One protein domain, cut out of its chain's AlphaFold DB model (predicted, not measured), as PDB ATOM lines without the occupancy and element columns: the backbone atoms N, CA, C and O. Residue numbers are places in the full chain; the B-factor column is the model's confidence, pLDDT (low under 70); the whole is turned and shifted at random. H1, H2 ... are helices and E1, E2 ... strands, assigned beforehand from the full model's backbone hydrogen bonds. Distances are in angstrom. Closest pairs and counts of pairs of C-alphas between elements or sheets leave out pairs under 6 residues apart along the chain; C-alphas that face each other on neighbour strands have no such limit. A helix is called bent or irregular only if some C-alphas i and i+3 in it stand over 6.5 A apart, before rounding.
ATOM      1  N   PRO A 219     -48.418 -20.934  29.953       96.44
ATOM      2  CA  PRO A 219     -48.582 -22.056  29.018       96.44
ATOM      3  C   PRO A 219     -47.537 -22.087  27.892       96.44
ATOM      4  O   PRO A 219     -47.016 -23.147  27.559       96.44
ATOM      5  N   ARG A 220     -47.168 -20.929  27.328       97.12
ATOM      6  CA  ARG A 220     -46.107 -20.859  26.307       97.12
ATOM      7  C   ARG A 220     -44.724 -21.238  26.851       97.12
ATOM      8  O   ARG A 220     -43.988 -21.946  26.176       97.12
ATOM      9  N   ALA A 221     -44.378 -20.791  28.059       97.44
ATOM     10  CA  ALA A 221     -43.108 -21.128  28.699       97.44
ATOM     11  C   ALA A 221     -43.050 -22.625  29.035       97.44
ATOM     12  O   ALA A 221     -42.066 -23.290  28.717       97.44
ATOM     13  N   PHE A 222     -44.148 -23.174  29.568       96.19
ATOM     14  CA  PHE A 222     -44.301 -24.611  29.777       96.19
ATOM     15  C   PHE A 222     -44.095 -25.390  28.473       96.19
ATOM     16  O   PHE A 222     -43.336 -26.354  28.465       96.19
ATOM     17  N   ALA A 223     -44.734 -24.979  27.370       95.12
ATOM     18  CA  ALA A 223     -44.606 -25.652  26.076       95.12
ATOM     19  C   ALA A 223     -43.149 -25.721  25.597       95.12
ATOM     20  O   ALA A 223     -42.701 -26.788  25.188       95.12
ATOM     21  N   ILE A 224     -42.404 -24.617  25.715       95.62
ATOM     22  CA  ILE A 224     -40.991 -24.527  25.319       95.62
ATOM     23  C   ILE A 224     -40.120 -25.481  26.148       95.62
ATOM     24  O   ILE A 224     -39.375 -26.279  25.579       95.62
ATOM     25  N   LEU A 225     -40.242 -25.455  27.481       95.25
ATOM     26  CA  LEU A 225     -39.479 -26.353  28.360       95.25
ATOM     27  C   LEU A 225     -39.852 -27.823  28.121       95.25
ATOM     28  O   LEU A 225     -38.991 -28.701  28.057       95.25
ATOM     29  N   HIS A 226     -41.144 -28.097  27.949       93.56
ATOM     30  CA  HIS A 226     -41.655 -29.436  27.699       93.56
ATOM     31  C   HIS A 226     -41.175 -29.988  26.346       93.56
ATOM     32  O   HIS A 226     -40.785 -31.152  26.255       93.56
ATOM     33  N   ASP A 227     -41.160 -29.169  25.293       93.56
ATOM     34  CA  ASP A 227     -40.580 -29.506  23.989       93.56
ATOM     35  C   ASP A 227     -39.089 -29.808  24.088       93.56
ATOM     36  O   ASP A 227     -38.646 -30.841  23.583       93.56
ATOM     37  N   ALA A 228     -38.333 -28.965  24.792       93.38
ATOM     38  CA  ALA A 228     -36.902 -29.158  24.984       93.38
ATOM     39  C   ALA A 228     -36.606 -30.495  25.681       93.38
ATOM     40  O   ALA A 228     -35.800 -31.285  25.185       93.38
ATOM     41  N   HIS A 229     -37.304 -30.817  26.775       92.38
ATOM     42  CA  HIS A 229     -37.103 -32.096  27.463       92.38
ATOM     43  C   HIS A 229     -37.565 -33.308  26.638       92.38
ATOM     44  O   HIS A 229     -36.940 -34.367  26.706       92.38
ATOM     45  N   ARG A 230     -38.616 -33.185  25.816       91.88
ATOM     46  CA  ARG A 230     -39.009 -34.252  24.876       91.88
ATOM     47  C   ARG A 230     -37.965 -34.468  23.784       91.88
ATOM     48  O   ARG A 230     -37.655 -35.613  23.455       91.88
ATOM     49  N   ALA A 231     -37.413 -33.388  23.239       90.94
ATOM     50  CA  ALA A 231     -36.336 -33.441  22.262       90.94
ATOM     51  C   ALA A 231     -35.074 -34.088  22.849       90.94
ATOM     52  O   ALA A 231     -34.483 -34.970  22.221       90.94
ATOM     53  N   TYR A 232     -34.726 -33.719  24.083       88.31
ATOM     54  CA  TYR A 232     -33.642 -34.312  24.860       88.31
ATOM     55  C   TYR A 232     -33.848 -35.815  25.089       88.31
ATOM     56  O   TYR A 232     -32.963 -36.615  24.791       88.31
ATOM     57  N   ALA A 233     -35.042 -36.232  25.521       88.69
ATOM     58  CA  ALA A 233     -35.361 -37.648  25.698       88.69
ATOM     59  C   ALA A 233     -35.267 -38.438  24.380       88.69
ATOM     60  O   ALA A 233     -34.701 -39.533  24.352       88.69
ATOM     61  N   ALA A 234     -35.758 -37.879  23.269       89.06
ATOM     62  CA  ALA A 234     -35.620 -38.492  21.949       89.06
ATOM     63  C   ALA A 234     -34.146 -38.636  21.529       89.06
ATOM     64  O   ALA A 234     -33.767 -39.682  21.002       89.06
ATOM     65  N   HIS A 235     -33.308 -37.632  21.808       86.12
ATOM     66  CA  HIS A 235     -31.866 -37.703  21.570       86.12
ATOM     67  C   HIS A 235     -31.174 -38.777  22.419       86.12
ATOM     68  O   HIS A 235     -30.304 -39.490  21.932       86.12
ATOM     69  N   TYR A 236     -31.564 -38.966  23.676       82.69
ATOM     70  CA  TYR A 236     -30.993 -40.058  24.464       82.69
ATOM     71  C   TYR A 236     -31.354 -41.430  23.894       82.69
ATOM     72  O   TYR A 236     -30.493 -42.303  23.773       82.69
ATOM     73  N   LEU A 237     -32.609 -41.607  23.471       86.19
ATOM     74  CA  LEU A 237     -33.061 -42.839  22.827       86.19
ATOM     75  C   LEU A 237     -32.330 -43.106  21.499       86.19
ATOM     76  O   LEU A 237     -31.970 -44.255  21.239       86.19
ATOM     77  N   ASP A 238     -32.041 -42.077  20.694       85.50
ATOM     78  CA  ASP A 238     -31.236 -42.183  19.463       85.50
ATOM     79  C   ASP A 238     -29.936 -42.975  19.690       85.50
ATOM     80  O   ASP A 238     -29.552 -43.828  18.878       85.50
ATOM     81  N   HIS A 239     -29.299 -42.740  20.838       79.38
ATOM     82  CA  HIS A 239     -27.992 -43.285  21.182       79.38
ATOM     83  C   HIS A 239     -28.031 -44.502  22.107       79.38
ATOM     84  O   HIS A 239     -26.972 -45.046  22.412       79.38
ATOM     85  N   LEU A 240     -29.201 -45.000  22.513       79.81
ATOM     86  CA  LEU A 240     -29.286 -46.303  23.177       79.81
ATOM     87  C   LEU A 240     -29.083 -47.434  22.161       79.81
ATOM     88  O   LEU A 240     -29.599 -47.394  21.042       79.81
ATOM     89  N   THR A 241     -28.346 -48.473  22.546       76.12
ATOM     90  CA  THR A 241     -28.166 -49.687  21.738       76.12
ATOM     91  C   THR A 241     -28.283 -50.942  22.594       76.12
ATOM     92  O   THR A 241     -28.201 -50.884  23.817       76.12
ATOM     93  N   VAL A 242     -28.465 -52.088  21.942       75.50
ATOM     94  CA  VAL A 242     -28.444 -53.403  22.587       75.50
ATOM     95  C   VAL A 242     -27.068 -54.021  22.373       75.50
ATOM     96  O   VAL A 242     -26.606 -54.167  21.239       75.50
ATOM     97  N   ALA A 243     -26.386 -54.357  23.461       74.75
ATOM     98  CA  ALA A 243     -25.136 -55.097  23.435       74.75
ATOM     99  C   ALA A 243     -25.369 -56.536  22.950       74.75
ATOM    100  O   ALA A 243     -26.478 -57.061  23.002       74.75
ATOM    101  N   GLY A 244     -24.305 -57.240  22.550       68.50
ATOM    102  CA  GLY A 244     -24.408 -58.659  22.173       68.50
ATOM    103  C   GLY A 244     -24.933 -59.577  23.294       68.50
ATOM    104  O   GLY A 244     -25.351 -60.694  23.009       68.50
ATOM    105  N   SER A 245     -24.929 -59.108  24.549       70.56
ATOM    106  CA  SER A 245     -25.538 -59.765  25.716       70.56
ATOM    107  C   SER A 245     -27.061 -59.592  25.812       70.56
ATOM    108  O   SER A 245     -27.674 -60.223  26.670       70.56
ATOM    109  N   GLY A 246     -27.675 -58.754  24.970       67.12
ATOM    110  CA  GLY A 246     -29.078 -58.339  25.101       67.12
ATOM    111  C   GLY A 246     -29.291 -57.189  26.095       67.12
ATOM    112  O   GLY A 246     -30.417 -56.747  26.296       67.12
ATOM    113  N   GLU A 247     -28.226 -56.692  26.728       71.56
ATOM    114  CA  GLU A 247     -28.305 -55.560  27.650       71.56
ATOM    115  C   GLU A 247     -28.350 -54.236  26.898       71.56
ATOM    116  O   GLU A 247     -27.661 -54.045  25.896       71.56
ATOM    117  N   LEU A 248     -29.121 -53.290  27.420       70.19
ATOM    118  CA  LEU A 248     -29.135 -51.938  26.892       70.19
ATOM    119  C   LEU A 248     -27.964 -51.149  27.437       70.19
ATOM    120  O   LEU A 248     -27.795 -51.004  28.648       70.19
ATOM    121  N   VAL A 249     -27.182 -50.622  26.513       71.25
ATOM    122  CA  VAL A 249     -25.991 -49.847  26.810       71.25
ATOM    123  C   VAL A 249     -26.053 -48.526  26.072       71.25
ATOM    124  O   VAL A 249     -26.646 -48.404  24.993       71.25
ATOM    125  N   ALA A 250     -25.407 -47.533  26.662       68.50
ATOM    126  CA  ALA A 250     -25.096 -46.301  25.981       68.50
ATOM    127  C   ALA A 250     -24.268 -46.612  24.715       68.50
ATOM    128  O   ALA A 250     -23.256 -47.315  24.766       68.50
ATOM    129  N   GLY A 251     -24.745 -46.153  23.561       63.31
ATOM    130  CA  GLY A 251     -24.061 -46.285  22.282       63.31
ATOM    131  C   GLY A 251     -22.840 -45.370  22.180       63.31
ATOM    132  O   GLY A 251     -22.448 -44.685  23.124       63.31
ATOM    133  N   VAL A 252     -22.213 -45.360  21.002       59.81
ATOM    134  CA  VAL A 252     -21.000 -44.570  20.751       59.81
ATOM    135  C   VAL A 252     -21.277 -43.084  20.972       59.81
ATOM    136  O   VAL A 252     -22.039 -42.499  20.214       59.81
ATOM    137  N   GLY A 253     -20.603 -42.489  21.962       55.00
ATOM    138  CA  GLY A 253     -20.542 -41.045  22.203       55.00
ATOM    139  C   GLY A 253     -21.171 -40.579  23.521       55.00
ATOM    140  O   GLY A 253     -20.748 -39.536  24.019       55.00
ATOM    141  N   LEU A 254     -22.055 -41.381  24.122       62.44
ATOM    142  CA  LEU A 254     -22.482 -41.235  25.520       62.44
ATOM    143  C   LEU A 254     -21.366 -41.711  26.482       62.44
ATOM    144  O   LEU A 254     -20.457 -42.431  26.043       62.44
ATOM    145  N   PRO A 255     -21.371 -41.314  27.773       52.47
ATOM    146  CA  PRO A 255     -20.351 -41.731  28.734       52.47
ATOM    147  C   PRO A 255     -20.211 -43.267  28.780       52.47
ATOM    148  O   PRO A 255     -21.203 -43.971  28.996       52.47
ATOM    149  N   PRO A 256     -19.004 -43.826  28.555       44.16
ATOM    150  CA  PRO A 256     -18.814 -45.271  28.559       44.16
ATOM    151  C   PRO A 256     -19.127 -45.843  29.946       44.16
ATOM    152  O   PRO A 256     -18.540 -45.426  30.940       44.16
ATOM    153  N   GLY A 257     -20.036 -46.820  29.999       47.62
ATOM    154  CA  GLY A 257     -20.462 -47.466  31.244       47.62
ATOM    155  C   GLY A 257     -21.737 -46.899  31.869       47.62
ATOM    156  O   GLY A 257     -22.193 -47.479  32.848       47.62
ATOM    157  N   ALA A 258     -22.341 -45.849  31.295       53.56
ATOM    158  CA  ALA A 258     -23.692 -45.440  31.669       53.56
ATOM    159  C   ALA A 258     -24.661 -46.584  31.335       53.56
ATOM    160  O   ALA A 258     -24.898 -46.912  30.163       53.56
ATOM    161  N   ALA A 259     -25.167 -47.258  32.366       57.53
ATOM    162  CA  ALA A 259     -26.176 -48.281  32.176       57.53
ATOM    163  C   ALA A 259     -27.482 -47.597  31.750       57.53
ATOM    164  O   ALA A 259     -27.752 -46.460  32.132       57.53
ATOM    165  N   ALA A 260     -28.361 -48.306  31.035       59.03
ATOM    166  CA  ALA A 260     -29.721 -47.806  30.788       59.03
ATOM    167  C   ALA A 260     -30.463 -47.424  32.091       59.03
ATOM    168  O   ALA A 260     -31.396 -46.626  32.071       59.03
ATOM    169  N   PHE A 261     -30.027 -47.983  33.227       59.81
ATOM    170  CA  PHE A 261     -30.504 -47.635  34.561       59.81
ATOM    171  C   PHE A 261     -30.195 -46.187  34.977       59.81
ATOM    172  O   PHE A 261     -30.999 -45.606  35.697       59.81
ATOM    173  N   ASP A 262     -29.083 -45.611  34.519       66.94
ATOM    174  CA  ASP A 262     -28.677 -44.240  34.857       66.94
ATOM    175  C   ASP A 262     -29.322 -43.233  33.889       66.94
ATOM    176  O   ASP A 262     -29.872 -42.214  34.295       66.94
ATOM    177  N   VAL A 263     -29.397 -43.617  32.612       69.38
ATOM    178  CA  VAL A 263     -29.872 -42.774  31.506       69.38
ATOM    179  C   VAL A 263     -31.389 -42.526  31.519       69.38
ATOM    180  O   VAL A 263     -31.857 -41.425  31.223       69.38
ATOM    181  N   LEU A 264     -32.196 -43.551  31.818       75.06
ATOM    182  CA  LEU A 264     -33.658 -43.424  31.756       75.06
ATOM    183  C   LEU A 264     -34.227 -42.479  32.837       75.06
ATOM    184  O   LEU A 264     -35.148 -41.725  32.524       75.06
ATOM    185  N   PRO A 265     -33.717 -42.466  34.084       71.94
ATOM    186  CA  PRO A 265     -34.037 -41.420  35.049       71.94
ATOM    187  C   PRO A 265     -33.700 -40.010  34.553       71.94
ATOM    188  O   PRO A 265     -34.595 -39.167  34.568       71.94
ATOM    189  N   GLU A 266     -32.486 -39.772  34.046       74.31
ATOM    190  CA  GLU A 266     -32.043 -38.457  33.543       74.31
ATOM    191  C   GLU A 266     -32.984 -37.903  32.463       74.31
ATOM    192  O   GLU A 266     -33.461 -36.774  32.571       74.31
ATOM    193  N   MET A 267     -33.361 -38.719  31.471       81.69
ATOM    194  CA  MET A 267     -34.282 -38.274  30.414       81.69
ATOM    195  C   MET A 267     -35.711 -37.990  30.916       81.69
ATOM    196  O   MET A 267     -36.488 -37.328  30.229       81.69
ATOM    197  N   THR A 268     -36.096 -38.536  32.075       85.62
ATOM    198  CA  THR A 268     -37.459 -38.401  32.616       85.62
ATOM    199  C   THR A 268     -37.614 -37.264  33.619       85.62
ATOM    200  O   THR A 268     -38.742 -36.812  33.808       85.62
ATOM    201  N   THR A 269     -36.530 -36.797  34.250       83.81
ATOM    202  CA  THR A 269     -36.588 -35.872  35.395       83.81
ATOM    203  C   THR A 269     -37.299 -34.564  35.054       83.81
ATOM    204  O   THR A 269     -38.289 -34.247  35.707       83.81
ATOM    205  N   GLY A 270     -36.882 -33.854  34.000       87.50
ATOM    206  CA  GLY A 270     -37.497 -32.567  33.639       87.50
ATOM    207  C   GLY A 270     -38.975 -32.683  33.237       87.50
ATOM    208  O   GLY A 270     -39.805 -31.862  33.617       87.50
ATOM    209  N   LEU A 271     -39.353 -33.761  32.539       91.19
ATOM    210  CA  LEU A 271     -40.761 -34.020  32.198       91.19
ATOM    211  C   LEU A 271     -41.599 -34.381  33.431       91.19
ATOM    212  O   LEU A 271     -42.764 -33.992  33.516       91.19
ATOM    213  N   ALA A 272     -41.022 -35.120  34.380       89.81
ATOM    214  CA  ALA A 272     -41.667 -35.418  35.652       89.81
ATOM    215  C   ALA A 272     -41.836 -34.148  36.500       89.81
ATOM    216  O   ALA A 272     -42.914 -33.931  37.048       89.81
ATOM    217  N   GLU A 273     -40.822 -33.284  36.554       88.88
ATOM    218  CA  GLU A 273     -40.874 -31.998  37.252       88.88
ATOM    219  C   GLU A 273     -41.980 -31.095  36.694       88.88
ATOM    220  O   GLU A 273     -42.830 -30.628  37.451       88.88
ATOM    221  N   LEU A 274     -42.049 -30.919  35.372       93.12
ATOM    222  CA  LEU A 274     -43.112 -30.134  34.739       93.12
ATOM    223  C   LEU A 274     -44.505 -30.735  34.991       93.12
ATOM    224  O   LEU A 274     -45.457 -30.004  35.270       93.12
ATOM    225  N   ALA A 275     -44.641 -32.065  34.953       91.62
ATOM    226  CA  ALA A 275     -45.900 -32.734  35.282       91.62
ATOM    227  C   ALA A 275     -46.312 -32.510  36.749       91.62
ATOM    228  O   ALA A 275     -47.492 -32.276  37.025       91.62
ATOM    229  N   TYR A 276     -45.350 -32.543  37.680       90.50
ATOM    230  CA  TYR A 276     -45.569 -32.216  39.089       90.50
ATOM    231  C   TYR A 276     -46.014 -30.761  39.262       90.50
ATOM    232  O   TYR A 276     -47.045 -30.509  39.888       90.50
ATOM    233  N   LEU A 277     -45.284 -29.810  38.668       91.12
ATOM    234  CA  LEU A 277     -45.582 -28.380  38.758       91.12
ATOM    235  C   LEU A 277     -46.979 -28.069  38.223       91.12
ATOM    236  O   LEU A 277     -47.752 -27.406  38.908       91.12
ATOM    237  N   ARG A 278     -47.353 -28.623  37.061       92.81
ATOM    238  CA  ARG A 278     -48.710 -28.495  36.508       92.81
ATOM    239  C   ARG A 278     -49.778 -28.999  37.482       92.81
ATOM    240  O   ARG A 278     -50.799 -28.339  37.658       92.81
ATOM    241  N   GLY A 279     -49.570 -30.172  38.087       90.38
ATOM    242  CA  GLY A 279     -50.499 -30.738  39.069       90.38
ATOM    243  C   GLY A 279     -50.670 -29.825  40.282       90.38
ATOM    244  O   GLY A 279     -51.794 -29.495  40.653       90.38
ATOM    245  N   ARG A 280     -49.558 -29.338  40.832       90.31
ATOM    246  CA  ARG A 280     -49.555 -28.422  41.973       90.31
ATOM    247  C   ARG A 280     -50.210 -27.074  41.653       90.31
ATOM    248  O   ARG A 280     -51.037 -26.629  42.437       90.31
ATOM    249  N   PHE A 281     -49.925 -26.475  40.494       92.19
ATOM    250  CA  PHE A 281     -50.564 -25.224  40.063       92.19
ATOM    251  C   PHE A 281     -52.076 -25.357  39.885       92.19
ATOM    252  O   PHE A 281     -52.820 -24.392  40.048       92.19
ATOM    253  N   PHE A 282     -52.557 -26.543  39.521       91.75
ATOM    254  CA  PHE A 282     -53.988 -26.809  39.511       91.75
ATOM    255  C   PHE A 282     -54.549 -26.930  40.937       91.75
ATOM    256  O   PHE A 282     -55.601 -26.369  41.232       91.75
ATOM    257  N   GLU A 283     -53.847 -27.630  41.830       90.81
ATOM    258  CA  GLU A 283     -54.254 -27.804  43.230       90.81
ATOM    259  C   GLU A 283     -54.275 -26.487  44.025       90.81
ATOM    260  O   GLU A 283     -55.181 -26.282  44.836       90.81
ATOM    261  N   ASP A 284     -53.313 -25.589  43.790       90.81
ATOM    262  CA  ASP A 284     -53.220 -24.284  44.458       90.81
ATOM    263  C   ASP A 284     -54.043 -23.170  43.778       90.81
ATOM    264  O   ASP A 284     -54.220 -22.091  44.347       90.81
ATOM    265  N   GLY A 285     -54.605 -23.450  42.597       92.12
ATOM    266  CA  GLY A 285     -55.461 -22.539  41.842       92.12
ATOM    267  C   GLY A 285     -54.724 -21.530  40.958       92.12
ATOM    268  O   GLY A 285     -55.389 -20.694  40.344       92.12
ATOM    269  N   THR A 286     -53.394 -21.607  40.845       91.94
ATOM    270  CA  THR A 286     -52.603 -20.830  39.873       91.94
ATOM    271  C   THR A 286     -53.083 -21.097  38.443       91.94
ATOM    272  O   THR A 286     -53.257 -20.170  37.652       91.94
ATOM    273  N   ILE A 287     -53.388 -22.359  38.120       92.69
ATOM    274  CA  ILE A 287     -54.092 -22.755  36.897       92.69
ATOM    275  C   ILE A 287     -55.575 -22.939  37.233       92.69
ATOM    276  O   ILE A 287     -55.996 -23.981  37.736       92.69
ATOM    277  N   GLY A 288     -56.385 -21.922  36.927       92.94
ATOM    278  CA  GLY A 288     -57.828 -21.943  37.202       92.94
ATOM    279  C   GLY A 288     -58.641 -22.884  36.301       92.94
ATOM    280  O   GLY A 288     -59.685 -23.383  36.720       92.94
ATOM    281  N   ASP A 289     -58.170 -23.143  35.076       94.75
ATOM    282  CA  ASP A 289     -58.775 -24.088  34.131       94.75
ATOM    283  C   ASP A 289     -57.679 -24.981  33.515       94.75
ATOM    284  O   ASP A 289     -56.960 -24.540  32.610       94.75
ATOM    285  N   PRO A 290     -57.528 -26.236  33.984       91.38
ATOM    286  CA  PRO A 290     -56.490 -27.131  33.483       91.38
ATOM    287  C   PRO A 290     -56.698 -27.502  32.011       91.38
ATOM    288  O   PRO A 290     -55.724 -27.713  31.298       91.38
ATOM    289  N   ALA A 291     -57.939 -27.550  31.516       92.19
ATOM    290  CA  ALA A 291     -58.199 -27.888  30.120       92.19
ATOM    291  C   ALA A 291     -57.820 -26.732  29.182       92.19
ATOM    292  O   ALA A 291     -57.267 -26.973  28.105       92.19
ATOM    293  N   ALA A 292     -58.082 -25.485  29.595       94.25
ATOM    294  CA  ALA A 292     -57.655 -24.298  28.856       94.25
ATOM    295  C   ALA A 292     -56.128 -24.147  28.856       94.25
ATOM    296  O   ALA A 292     -55.547 -23.877  27.804       94.25
ATOM    297  N   PHE A 293     -55.475 -24.390  29.998       94.00
ATOM    298  CA  PHE A 293     -54.014 -24.425  30.075       94.00
ATOM    299  C   PHE A 293     -53.440 -25.477  29.122       94.00
ATOM    300  O   PHE A 293     -52.595 -25.158  28.289       94.00
ATOM    301  N   ASP A 294     -53.960 -26.705  29.160       92.56
ATOM    302  CA  ASP A 294     -53.497 -27.788  28.294       92.56
ATOM    303  C   ASP A 294     -53.686 -27.485  26.803       92.56
ATOM    304  O   ASP A 294     -52.877 -27.904  25.972       92.56
ATOM    305  N   ALA A 295     -54.768 -26.788  26.447       92.38
ATOM    306  CA  ALA A 295     -55.017 -26.347  25.079       92.38
ATOM    307  C   ALA A 295     -54.006 -25.285  24.634       92.38
ATOM    308  O   ALA A 295     -53.443 -25.415  23.550       92.38
ATOM    309  N   ALA A 296     -53.719 -24.298  25.486       94.44
ATOM    310  CA  ALA A 296     -52.730 -23.261  25.206       94.44
ATOM    311  C   ALA A 296     -51.304 -23.831  25.114       94.44
ATOM    312  O   ALA A 296     -50.535 -23.454  24.233       94.44
ATOM    313  N   VAL A 297     -50.945 -24.793  25.973       94.31
ATOM    314  CA  VAL A 297     -49.655 -25.492  25.863       94.31
ATOM    315  C   VAL A 297     -49.557 -26.252  24.538       94.31
ATOM    316  O   VAL A 297     -48.523 -26.200  23.879       94.31
ATOM    317  N   ARG A 298     -50.632 -26.928  24.110       91.25
ATOM    318  CA  ARG A 298     -50.674 -27.615  22.807       91.25
ATOM    319  C   ARG A 298     -50.537 -26.653  21.629       91.25
ATOM    320  O   ARG A 298     -49.837 -26.991  20.685       91.25
ATOM    321  N   GLU A 299     -51.157 -25.476  21.692       92.75
ATOM    322  CA  GLU A 299     -51.034 -24.434  20.661       92.75
ATOM    323  C   GLU A 299     -49.589 -23.935  20.504       92.75
ATOM    324  O   GLU A 299     -49.154 -23.631  19.396       92.75
ATOM    325  N   HIS A 300     -48.832 -23.889  21.601       93.44
ATOM    326  CA  HIS A 300     -47.440 -23.437  21.601       93.44
ATOM    327  C   HIS A 300     -46.402 -24.556  21.436       93.44
ATOM    328  O   HIS A 300     -45.224 -24.264  21.248       93.44
ATOM    329  N   SER A 301     -46.819 -25.821  21.498       92.62
ATOM    330  CA  SER A 301     -45.953 -26.979  21.276       92.62
ATOM    331  C   SER A 301     -45.580 -27.084  19.795       92.62
ATOM    332  O   SER A 301     -46.453 -27.142  18.933       92.62
ATOM    333  N   ARG A 302     -44.289 -27.240  19.489       91.19
ATOM    334  CA  ARG A 302     -43.786 -27.458  18.120       91.19
ATOM    335  C   ARG A 302     -44.179 -28.832  17.589       91.19
ATOM    336  O   ARG A 302     -44.436 -28.980  16.398       91.19
ATOM    337  N   GLY A 303     -44.264 -29.846  18.456       89.38
ATOM    338  CA  GLY A 303     -44.848 -31.127  18.071       89.38
ATOM    339  C   GLY A 303     -44.443 -32.320  18.924       89.38
ATOM    340  O   GLY A 303     -44.294 -32.230  20.141       89.38
ATOM    341  N   THR A 304     -44.322 -33.475  18.275       88.38
ATOM    342  CA  THR A 304     -43.858 -34.730  18.871       88.38
ATOM    343  C   THR A 304     -42.415 -35.006  18.474       88.38
ATOM    344  O   THR A 304     -42.012 -34.753  17.342       88.38
ATOM    345  N   TYR A 305     -41.632 -35.557  19.399       89.38
ATOM    346  CA  TYR A 305     -40.208 -35.814  19.205       89.38
ATOM    347  C   TYR A 305     -39.970 -37.313  19.266       89.38
ATOM    348  O   TYR A 305     -40.273 -37.959  20.266       89.38
ATOM    349  N   LEU A 306     -39.469 -37.874  18.169       87.81
ATOM    350  CA  LEU A 306     -39.219 -39.305  18.042       87.81
ATOM    351  C   LEU A 306     -37.735 -39.563  17.851       87.81
ATOM    352  O   LEU A 306     -37.034 -38.761  17.226       87.81
ATOM    353  N   ALA A 307     -37.287 -40.708  18.351       85.62
ATOM    354  CA  ALA A 307     -35.968 -41.216  18.039       85.62
ATOM    355  C   ALA A 307     -35.879 -41.644  16.561       85.62
ATOM    356  O   ALA A 307     -36.858 -42.122  15.975       85.62
ATOM    357  N   VAL A 308     -34.706 -41.482  15.962       84.38
ATOM    358  CA  VAL A 308     -34.385 -41.813  14.574       84.38
ATOM    359  C   VAL A 308     -33.563 -43.101  14.489       84.38
ATOM    360  O   VAL A 308     -32.862 -43.498  15.421       84.38
ATOM    361  N   ALA A 309     -33.665 -43.788  13.350       75.75
ATOM    362  CA  ALA A 309     -32.923 -45.024  13.112       75.75
ATOM    363  C   ALA A 309     -31.414 -44.767  12.968       75.75
ATOM    364  O   ALA A 309     -30.618 -45.504  13.548       75.75
ATOM    365  N   ASP A 310     -31.065 -43.697  12.250       78.44
ATOM    366  CA  ASP A 310     -29.697 -43.278  11.954       78.44
ATOM    367  C   ASP A 310     -29.412 -41.955  12.677       78.44
ATOM    368  O   ASP A 310     -29.709 -40.880  12.147       78.44
ATOM    369  N   PRO A 311     -28.914 -42.011  13.921       78.00
ATOM    370  CA  PRO A 311     -28.691 -40.812  14.706       78.00
ATOM    371  C   PRO A 311     -27.482 -40.021  14.189       78.00
ATOM    372  O   PRO A 311     -26.543 -40.613  13.642       78.00
ATOM    373  N   PRO A 312     -27.472 -38.686  14.356       75.25
ATOM    374  CA  PRO A 312     -26.312 -37.871  14.013       75.25
ATOM    375  C   PRO A 312     -25.074 -38.322  14.800       75.25
ATOM    376  O   PRO A 312     -25.173 -38.865  15.900       75.25
ATOM    377  N   ALA A 313     -23.886 -38.109  14.229       75.00
ATOM    378  CA  ALA A 313     -22.639 -38.416  14.922       75.00
ATOM    379  C   ALA A 313     -22.480 -37.527  16.167       75.00
ATOM    380  O   ALA A 313     -22.799 -36.343  16.129       75.00
ATOM    381  N   LEU A 314     -21.956 -38.103  17.250       74.12
ATOM    382  CA  LEU A 314     -21.642 -37.373  18.477       74.12
ATOM    383  C   LEU A 314     -20.238 -36.735  18.415       74.12
ATOM    384  O   LEU A 314     -19.347 -37.292  17.763       74.12
ATOM    385  N   PRO A 315     -20.003 -35.631  19.148       70.75
ATOM    386  CA  PRO A 315     -20.956 -34.945  20.032       70.75
ATOM    387  C   PRO A 315     -21.973 -34.057  19.293       70.75
ATOM    388  O   PRO A 315     -21.671 -33.535  18.225       70.75
ATOM    389  N   VAL A 316     -23.156 -33.875  19.888       74.56
ATOM    390  CA  VAL A 316     -24.175 -32.902  19.455       74.56
ATOM    391  C   VAL A 316     -24.201 -31.767  20.475       74.56
ATOM    392  O   VAL A 316     -24.136 -32.043  21.673       74.56
ATOM    393  N   ALA A 317     -24.267 -30.521  20.006       79.56
ATOM    394  CA  ALA A 317     -24.370 -29.368  20.891       79.56
ATOM    395  C   ALA A 317     -25.738 -29.346  21.599       79.56
ATOM    396  O   ALA A 317     -26.761 -29.643  20.981       79.56
ATOM    397  N   THR A 318     -25.788 -28.974  22.876       77.94
ATOM    398  CA  THR A 318     -27.019 -28.874  23.673       77.94
ATOM    399  C   THR A 318     -28.037 -27.938  23.027       77.94
ATOM    400  O   THR A 318     -29.221 -28.281  22.966       77.94
ATOM    401  N   GLY A 319     -27.585 -26.823  22.446       79.62
ATOM    402  CA  GLY A 319     -28.464 -25.929  21.687       79.62
ATOM    403  C   GLY A 319     -29.179 -26.630  20.522       79.62
ATOM    404  O   GLY A 319     -30.371 -26.409  20.297       79.62
ATOM    405  N   ASP A 320     -28.498 -27.537  19.813       84.00
ATOM    406  CA  ASP A 320     -29.096 -28.298  18.708       84.00
ATOM    407  C   ASP A 320     -30.125 -29.322  19.210       84.00
ATOM    408  O   ASP A 320     -31.105 -29.612  18.518       84.00
ATOM    409  N   LEU A 321     -29.950 -29.849  20.429       84.31
ATOM    410  CA  LEU A 321     -30.926 -30.748  21.053       84.31
ATOM    411  C   LEU A 321     -32.247 -30.034  21.316       84.31
ATOM    412  O   LEU A 321     -33.301 -30.541  20.936       84.31
ATOM    413  N   ALA A 322     -32.183 -28.843  21.907       82.25
ATOM    414  CA  ALA A 322     -33.353 -28.018  22.196       82.25
ATOM    415  C   ALA A 322     -34.132 -27.644  20.927       82.25
ATOM    416  O   ALA A 322     -35.360 -27.526  20.933       82.25
ATOM    417  N   ARG A 323     -33.412 -27.485  19.812       85.69
ATOM    418  CA  ARG A 323     -33.968 -27.049  18.530       85.69
ATOM    419  C   ARG A 323     -34.327 -28.171  17.579       85.69
ATOM    420  O   ARG A 323     -34.838 -27.868  16.496       85.69
ATOM    421  N   ARG A 324     -34.135 -29.434  17.978       88.69
ATOM    422  CA  ARG A 324     -34.524 -30.617  17.200       88.69
ATOM    423  C   ARG A 324     -35.885 -30.390  16.540       88.69
ATOM    424  O   ARG A 324     -36.837 -29.960  17.187       88.69
ATOM    425  N   ALA A 325     -35.988 -30.680  15.248       89.69
ATOM    426  CA  ALA A 325     -37.264 -30.571  14.558       89.69
ATOM    427  C   ALA A 325     -38.250 -31.637  15.085       89.69
ATOM    428  O   ALA A 325     -37.848 -32.788  15.298       89.69
ATOM    429  N   PRO A 326     -39.535 -31.292  15.279       90.56
ATOM    430  CA  PRO A 326     -40.550 -32.274  15.629       90.56
ATOM    431  C   PRO A 326     -40.749 -33.269  14.473       90.56
ATOM    432  O   PRO A 326     -40.697 -32.915  13.297       90.56
ATOM    433  N   ALA A 327     -41.001 -34.532  14.808       87.31
ATOM    434  CA  ALA A 327     -41.282 -35.596  13.846       87.31
ATOM    435  C   ALA A 327     -42.710 -35.521  13.276       87.31
ATOM    436  O   ALA A 327     -42.967 -36.016  12.179       87.31
ATOM    437  N   ALA A 328     -43.638 -34.931  14.031       85.12
ATOM    438  CA  ALA A 328     -45.011 -34.649  13.624       85.12
ATOM    439  C   ALA A 328     -45.602 -33.540  14.506       85.12
ATOM    440  O   ALA A 328     -45.054 -33.237  15.566       85.12
ATOM    441  N   GLU A 329     -46.743 -32.983  14.102       84.50
ATOM    442  CA  GLU A 329     -47.519 -32.042  14.918       84.50
ATOM    443  C   GLU A 329     -47.903 -32.644  16.283       84.50
ATOM    444  O   GLU A 329     -47.922 -33.865  16.461       84.50
ATOM    445  N   ALA A 330     -48.217 -31.787  17.259       75.25
ATOM    446  CA  ALA A 330     -48.483 -32.196  18.642       75.25
ATOM    447  C   ALA A 330     -49.684 -33.161  18.779       75.25
ATOM    448  O   ALA A 330     -49.716 -33.960  19.715       75.25
ATOM    449  N   GLY A 331     -50.615 -33.151  17.815       68.75
ATOM    450  CA  GLY A 331     -51.779 -34.038  17.759       68.75
ATOM    451  C   GLY A 331     -52.697 -33.951  18.988       68.75
ATOM    452  O   GLY A 331     -52.536 -33.096  19.856       68.75
ATOM    453  N   ASP A 332     -53.656 -34.878  19.073       64.56
ATOM    454  CA  ASP A 332     -54.592 -35.007  20.209       64.56
ATOM    455  C   ASP A 332     -54.064 -35.924  21.330       64.56
ATOM    456  O   ASP A 332     -54.802 -36.306  22.242       64.56
ATOM    457  N   VAL A 333     -52.794 -36.336  21.260       59.03
ATOM    458  CA  VAL A 333     -52.180 -37.156  22.310       59.03
ATOM    459  C   VAL A 333     -52.211 -36.352  23.616       59.03
ATOM    460  O   VAL A 333     -52.058 -35.130  23.560       59.03
ATOM    461  N   PRO A 334     -52.384 -36.975  24.797       64.75
ATOM    462  CA  PRO A 334     -52.221 -36.288  26.073       64.75
ATOM    463  C   PRO A 334     -50.751 -35.867  26.241       64.75
ATOM    464  O   PRO A 334     -49.968 -36.516  26.924       64.75
ATOM    465  N   VAL A 335     -50.354 -34.785  25.564       61.84
ATOM    466  CA  VAL A 335     -48.983 -34.259  25.499       61.84
ATOM    467  C   VAL A 335     -48.427 -34.040  26.904       61.84
ATOM    468  O   VAL A 335     -47.244 -34.237  27.134       61.84
ATOM    469  N   LEU A 336     -49.308 -33.703  27.845       70.31
ATOM    470  CA  LEU A 336     -48.983 -33.329  29.215       70.31
ATOM    471  C   LEU A 336     -49.043 -34.499  30.198       70.31
ATOM    472  O   LEU A 336     -48.612 -34.362  31.342       70.31
ATOM    473  N   GLU A 337     -49.485 -35.678  29.751       75.56
ATOM    474  CA  GLU A 337     -49.237 -36.927  30.467       75.56
ATOM    475  C   GLU A 337     -47.837 -37.431  30.100       75.56
ATOM    476  O   GLU A 337     -47.672 -38.438  29.408       75.56
ATOM    477  N   GLY A 338     -46.809 -36.709  30.568       75.69
ATOM    478  CA  GLY A 338     -45.408 -36.920  30.184       75.69
ATOM    479  C   GLY A 338     -44.954 -38.383  30.265       75.69
ATOM    480  O   GLY A 338     -44.204 -38.845  29.410       75.69
ATOM    481  N   ARG A 339     -45.486 -39.160  31.220       85.44
ATOM    482  CA  ARG A 339     -45.230 -40.604  31.332       85.44
ATOM    483  C   ARG A 339     -45.761 -41.411  30.145       85.44
ATOM    484  O   ARG A 339     -45.024 -42.234  29.608       85.44
ATOM    485  N   GLU A 340     -47.024 -41.231  29.764       83.75
ATOM    486  CA  GLU A 340     -47.629 -41.991  28.660       83.75
ATOM    487  C   GLU A 340     -47.023 -41.568  27.321       83.75
ATOM    488  O   GLU A 340     -46.743 -42.412  26.466       83.75
ATOM    489  N   HIS A 341     -46.708 -40.276  27.175       82.25
ATOM    490  CA  HIS A 341     -45.955 -39.785  26.029       82.25
ATOM    491  C   HIS A 341     -44.583 -40.468  25.923       82.25
ATOM    492  O   HIS A 341     -44.289 -41.084  24.898       82.25
ATOM    493  N   LEU A 342     -43.775 -40.443  26.987       85.75
ATOM    494  CA  LEU A 342     -42.461 -41.088  27.017       85.75
ATOM    495  C   LEU A 342     -42.533 -42.597  26.747       85.75
ATOM    496  O   LEU A 342     -41.697 -43.128  26.018       85.75
ATOM    497  N   LEU A 343     -43.550 -43.286  27.275       88.50
ATOM    498  CA  LEU A 343     -43.798 -44.694  26.955       88.50
ATOM    499  C   LEU A 343     -44.074 -44.890  25.460       88.50
ATOM    500  O   LEU A 343     -43.512 -45.803  24.864       88.50
ATOM    501  N   SER A 344     -44.884 -44.033  24.834       86.12
ATOM    502  CA  SER A 344     -45.162 -44.129  23.394       86.12
ATOM    503  C   SER A 344     -43.907 -43.922  22.535       86.12
ATOM    504  O   SER A 344     -43.691 -44.659  21.571       86.12
ATOM    505  N   VAL A 345     -43.042 -42.973  22.917       87.12
ATOM    506  CA  VAL A 345     -41.769 -42.706  22.228       87.12
ATOM    507  C   VAL A 345     -40.820 -43.897  22.387       87.12
ATOM    508  O   VAL A 345     -40.229 -44.343  21.402       87.12
ATOM    509  N   LEU A 346     -40.728 -44.462  23.596       88.06
ATOM    510  CA  LEU A 346     -39.941 -45.661  23.884       88.06
ATOM    511  C   LEU A 346     -40.425 -46.874  23.075       88.06
ATOM    512  O   LEU A 346     -39.602 -47.573  22.488       88.06
ATOM    513  N   GLU A 347     -41.738 -47.126  23.016       89.62
ATOM    514  CA  GLU A 347     -42.290 -48.237  22.228       89.62
ATOM    515  C   GLU A 347     -41.956 -48.081  20.751       89.62
ATOM    516  O   GLU A 347     -41.495 -49.028  20.112       89.62
ATOM    517  N   ARG A 348     -42.126 -46.870  20.212       87.75
ATOM    518  CA  ARG A 348     -41.816 -46.599  18.813       87.75
ATOM    519  C   ARG A 348     -40.336 -46.814  18.514       87.75
ATOM    520  O   ARG A 348     -39.999 -47.431  17.504       87.75
ATOM    521  N   TRP A 349     -39.457 -46.334  19.389       89.38
ATOM    522  CA  TRP A 349     -38.019 -46.565  19.287       89.38
ATOM    523  C   TRP A 349     -37.678 -48.064  19.333       89.38
ATOM    524  O   TRP A 349     -36.938 -48.563  18.480       89.38
ATOM    525  N   ALA A 350     -38.271 -48.807  20.269       88.56
ATOM    526  CA  ALA A 350     -38.042 -50.239  20.423       88.56
ATOM    527  C   ALA A 350     -38.508 -51.035  19.192       88.56
ATOM    528  O   ALA A 350     -37.838 -51.978  18.768       88.56
ATOM    529  N   GLU A 351     -39.630 -50.646  18.583       89.00
ATOM    530  CA  GLU A 351     -40.108 -51.213  17.319       89.00
ATOM    531  C   GLU A 351     -39.148 -50.953  16.161       89.00
ATOM    532  O   GLU A 351     -38.828 -51.884  15.422       89.00
ATOM    533  N   LEU A 352     -38.660 -49.715  16.018       86.50
ATOM    534  CA  LEU A 352     -37.705 -49.342  14.969       86.50
ATOM    535  C   LEU A 352     -36.398 -50.138  15.068       86.50
ATOM    536  O   LEU A 352     -35.790 -50.451  14.046       86.50
ATOM    537  N   ARG A 353     -35.987 -50.501  16.286       83.44
ATOM    538  CA  ARG A 353     -34.798 -51.323  16.557       83.44
ATOM    539  C   ARG A 353     -35.082 -52.829  16.578       83.44
ATOM    540  O   ARG A 353     -34.167 -53.613  16.808       83.44
ATOM    541  N   GLY A 354     -36.323 -53.248  16.320       86.94
ATOM    542  CA  GLY A 354     -36.701 -54.659  16.271       86.94
ATOM    543  C   GLY A 354     -36.608 -55.378  17.618       86.94
ATOM    544  O   GLY A 354     -36.444 -56.597  17.635       86.94
ATOM    545  N   LEU A 355     -36.712 -54.654  18.739       86.38
ATOM    546  CA  LEU A 355     -36.604 -55.255  20.068       86.38
ATOM    547  C   LEU A 355     -37.782 -56.202  20.327       86.38
ATOM    548  O   LEU A 355     -38.937 -55.797  20.126       86.38
ATOM    549  N   PRO A 356     -37.541 -57.437  20.798       89.06
ATOM    550  CA  PRO A 356     -38.601 -58.346  21.197       89.06
ATOM    551  C   PRO A 356     -39.302 -57.849  22.467       89.06
ATOM    552  O   PRO A 356     -38.715 -57.177  23.310       89.06
ATOM    553  N   GLU A 357     -40.565 -58.236  22.644       89.31
ATOM    554  CA  GLU A 357     -41.394 -57.807  23.784       89.31
ATOM    555  C   GLU A 357     -40.738 -58.077  25.152       89.31
ATOM    556  O   GLU A 357     -40.831 -57.253  26.060       89.31
ATOM    557  N   ALA A 358     -40.014 -59.193  25.289       85.69
ATOM    558  CA  ALA A 358     -39.301 -59.540  26.519       85.69
ATOM    559  C   ALA A 358     -38.242 -58.495  26.930       85.69
ATOM    560  O   ALA A 358     -38.018 -58.303  28.123       85.69
ATOM    561  N   GLU A 359     -37.637 -57.796  25.966       82.81
ATOM    562  CA  GLU A 359     -36.656 -56.724  26.201       82.81
ATOM    563  C   GLU A 359     -37.331 -55.361  26.443       82.81
ATOM    564  O   GLU A 359     -36.785 -54.506  27.138       82.81
ATOM    565  N   ARG A 360     -38.562 -55.162  25.952       86.88
ATOM    566  CA  ARG A 360     -39.338 -53.923  26.163       86.88
ATOM    567  C   ARG A 360     -39.928 -53.819  27.566       86.88
ATOM    568  O   ARG A 360     -40.030 -52.731  28.124       86.88
ATOM    569  N   VAL A 361     -40.312 -54.944  28.171       87.69
ATOM    570  CA  VAL A 361     -40.880 -54.976  29.532       87.69
ATOM    571  C   VAL A 361     -39.987 -54.286  30.581       87.69
ATOM    572  O   VAL A 361     -40.494 -53.392  31.269       87.69
ATOM    573  N   PRO A 362     -38.693 -54.636  30.736       83.31
ATOM    574  CA  PRO A 362     -37.828 -53.968  31.708       83.31
ATOM    575  C   PRO A 362     -37.615 -52.488  31.377       83.31
ATOM    576  O   PRO A 362     -37.575 -51.671  32.291       83.31
ATOM    577  N   LEU A 363     -37.575 -52.115  30.096       83.56
ATOM    578  CA  LEU A 363     -37.482 -50.718  29.669       83.56
ATOM    579  C   LEU A 363     -38.665 -49.870  30.135       83.56
ATOM    580  O   LEU A 363     -38.473 -48.798  30.708       83.56
ATOM    581  N   ARG A 364     -39.895 -50.369  29.959       88.56
ATOM    582  CA  ARG A 364     -41.097 -49.696  30.472       88.56
ATOM    583  C   ARG A 364     -41.033 -49.536  31.986       88.56
ATOM    584  O   ARG A 364     -41.435 -48.499  32.509       88.56
ATOM    585  N   ALA A 365     -40.562 -50.562  32.698       86.12
ATOM    586  CA  ALA A 365     -40.430 -50.516  34.150       86.12
ATOM    587  C   ALA A 365     -39.393 -49.476  34.596       86.12
ATOM    588  O   ALA A 365     -39.676 -48.707  35.513       86.12
ATOM    589  N   LEU A 366     -38.243 -49.403  33.921       83.25
ATOM    590  CA  LEU A 366     -37.200 -48.415  34.196       83.25
ATOM    591  C   LEU A 366     -37.657 -46.990  33.891       83.25
ATOM    592  O   LEU A 366     -37.462 -46.112  34.719       83.25
ATOM    593  N   LEU A 367     -38.334 -46.764  32.764       87.06
ATOM    594  CA  LEU A 367     -38.899 -45.457  32.422       87.06
ATOM    595  C   LEU A 367     -39.940 -45.015  33.457       87.06
ATOM    596  O   LEU A 367     -39.908 -43.884  33.934       87.06
ATOM    597  N   ARG A 368     -40.833 -45.924  33.873       88.88
ATOM    598  CA  ARG A 368     -41.802 -45.654  34.950       88.88
ATOM    599  C   ARG A 368     -41.113 -45.358  36.280       88.88
ATOM    600  O   ARG A 368     -41.568 -44.477  37.008       88.88
ATOM    601  N   TYR A 369     -40.050 -46.092  36.600       85.88
ATOM    602  CA  TYR A 369     -39.254 -45.875  37.804       85.88
ATOM    603  C   TYR A 369     -38.556 -44.513  37.770       85.88
ATOM    604  O   TYR A 369     -38.693 -43.763  38.731       85.88
ATOM    605  N   GLY A 370     -37.894 -44.169  36.663       83.69
ATOM    606  CA  GLY A 370     -37.256 -42.872  36.437       83.69
ATOM    607  C   GLY A 370     -38.245 -41.726  36.600       83.69
ATOM    608  O   GLY A 370     -38.038 -40.856  37.440       83.69
ATOM    609  N   PHE A 371     -39.392 -41.805  35.918       86.94
ATOM    610  CA  PHE A 371     -40.439 -40.788  36.016       86.94
ATOM    611  C   PHE A 371     -40.972 -40.639  37.449       86.94
ATOM    612  O   PHE A 371     -41.126 -39.531  37.954       86.94
ATOM    613  N   THR A 372     -41.214 -41.755  38.146       86.94
ATOM    614  CA  THR A 372     -41.666 -41.735  39.551       86.94
ATOM    615  C   THR A 372     -40.591 -41.176  40.485       86.94
ATOM    616  O   THR A 372     -40.906 -40.443  41.418       86.94
ATOM    617  N   ARG A 373     -39.317 -41.506  40.248       81.25
ATOM    618  CA  ARG A 373     -38.184 -40.956  41.000       81.25
ATOM    619  C   ARG A 373     -38.078 -39.450  40.784       81.25
ATOM    620  O   ARG A 373     -37.901 -38.754  41.775       81.25
ATOM    621  N   GLY A 374     -38.239 -38.972  39.549       79.75
ATOM    622  CA  GLY A 374     -38.309 -37.549  39.220       79.75
ATOM    623  C   GLY A 374     -39.402 -36.846  40.022       79.75
ATOM    624  O   GLY A 374     -39.098 -35.940  40.782       79.75
ATOM    625  N   LEU A 375     -40.640 -37.356  39.981       83.06
ATOM    626  CA  LEU A 375     -41.756 -36.812  40.773       83.06
ATOM    627  C   LEU A 375     -41.446 -36.744  42.276       83.06
ATOM    628  O   LEU A 375     -41.687 -35.722  42.914       83.06
ATOM    629  N   ASN A 376     -40.913 -37.829  42.844       77.62
ATOM    630  CA  ASN A 376     -40.591 -37.895  44.270       77.62
ATOM    631  C   ASN A 376     -39.437 -36.959  44.642       77.62
ATOM    632  O   ASN A 376     -39.457 -36.375  45.721       77.62
ATOM    633  N   TRP A 377     -38.428 -36.846  43.775       74.94
ATOM    634  CA  TRP A 377     -37.299 -35.941  43.962       74.94
ATOM    635  C   TRP A 377     -37.769 -34.496  43.957       74.94
ATOM    636  O   TRP A 377     -37.487 -33.782  44.910       74.94
ATOM    637  N   THR A 378     -38.561 -34.109  42.952       75.81
ATOM    638  CA  THR A 378     -39.189 -32.791  42.869       75.81
ATOM    639  C   THR A 378     -40.017 -32.528  44.127       75.81
ATOM    640  O   THR A 378     -39.792 -31.552  44.833       75.81
ATOM    641  N   GLN A 379     -40.917 -33.436  44.512       77.38
ATOM    642  CA  GLN A 379     -41.703 -33.274  45.738       77.38
ATOM    643  C   GLN A 379     -40.822 -33.097  46.988       77.38
ATOM    644  O   GLN A 379     -41.122 -32.258  47.839       77.38
ATOM    645  N   TRP A 380     -39.752 -33.883  47.116       73.19
ATOM    646  CA  TRP A 380     -38.820 -33.788  48.233       73.19
ATOM    647  C   TRP A 380     -38.084 -32.447  48.233       73.19
ATOM    648  O   TRP A 380     -38.088 -31.771  49.259       73.19
ATOM    649  N   SER A 381     -37.532 -32.021  47.093       65.94
ATOM    650  CA  SER A 381     -36.816 -30.751  46.993       65.94
ATOM    651  C   SER A 381     -37.698 -29.577  47.394       65.94
ATOM    652  O   SER A 381     -37.234 -28.734  48.141       65.94
ATOM    653  N   TRP A 382     -38.976 -29.570  47.009       66.25
ATOM    654  CA  TRP A 382     -39.915 -28.498  47.368       66.25
ATOM    655  C   TRP A 382     -40.444 -28.561  48.805       66.25
ATOM    656  O   TRP A 382     -40.904 -27.562  49.346       66.25
ATOM    657  N   THR A 383     -40.439 -29.739  49.431       68.00
ATOM    658  CA  THR A 383     -40.913 -29.890  50.821       68.00
ATOM    659  C   THR A 383     -39.852 -29.446  51.831       68.00
ATOM    660  O   THR A 383     -40.190 -29.080  52.957       68.00
ATOM    661  N   TYR A 384     -38.576 -29.532  51.452       56.91
ATOM    662  CA  TYR A 384     -37.435 -29.298  52.340       56.91
ATOM    663  C   TYR A 384     -36.569 -28.086  51.944       56.91
ATOM    664  O   TYR A 384     -35.585 -27.822  52.637       56.91
ATOM    665  N   SER A 385     -36.953 -27.368  50.881       52.62
ATOM    666  CA  SER A 385     -36.542 -25.997  50.532       52.62
ATOM    667  C   SER A 385     -37.284 -24.962  51.364       52.62
ATOM    668  O   SER A 385     -36.643 -23.999  51.841       52.62
TER     669      SER A 385
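Overview. This is residues 219 to 385 of the 385 residues of the protein "Inositol monophosphatase" of Streptomyces xiamenensis (UniProt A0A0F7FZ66). H1, the arm H2b of the bent helix H2, and H5 make an up-and-down bundle, each running against the one before it in the chain, and long H6 folds back from H5 and crosses H2b. H3 and H4 pack on H1, and a small strand hairpin, E1 and E2, lies beyond its far end. The printed part has 167 residues, mostly helix: six named helices and two antiparallel strands, in the order H1 E1 E2 H2 H3 H4 H5 H6. It is compact, radius of gyration of the C-alphas 16.2 A, spanning 52 by 35 by 31 A; residues 380 to 385 stick out.

Arrangement. H1, residues 219 to 238, is the hub. E1, residues 240 to 242, and E2, residues 248 to 250, form an antiparallel hairpin; N 241 and O 249 are within hydrogen-bond range at 3.0 A. H2, residues 260 to 283, one helix by its hydrogen bonds, is bent: C-alphas 267 and 270 are 7.3 A apart, and arms H2a, to 267, and H2b, from 270, stand at 49 degrees, a steep tilt. H2b touches H1 residues 222 to 230 alone, closest C-alphas His 229 and Gly 270, 6.2 A. H3, residues 290 to 300, touches H1 residues 219 to 224 alone, closest C-alphas Pro 219 and Val 297, 4.8 A. H4, residues 318 to 322, touches H1, closest C-alphas Ala 228 and Ala 322, 4.7 A. H5, residues 338 to 352, and H6, residues 357 to 384, form a helical hairpin, closest C-alphas Leu 343 and Arg 364, 6.7 A. O i to N i+4 pairs are all within hydrogen-bond range except in H2a, 2 of 4, and H6, 22 of 24.

Along the chain. H1 runs 28.2 A from C-alpha 219 at (-48.582, -22.056, 29.018). H6 runs 40.5 A to C-alpha 384 at (-37.435, -29.298, 52.340).

Size, cuts and confidence. The printed part has no cut. Links H3 to H4 and H4 to H5 are long. pLDDT is under 70 at 26 residues, among them 250 to 263.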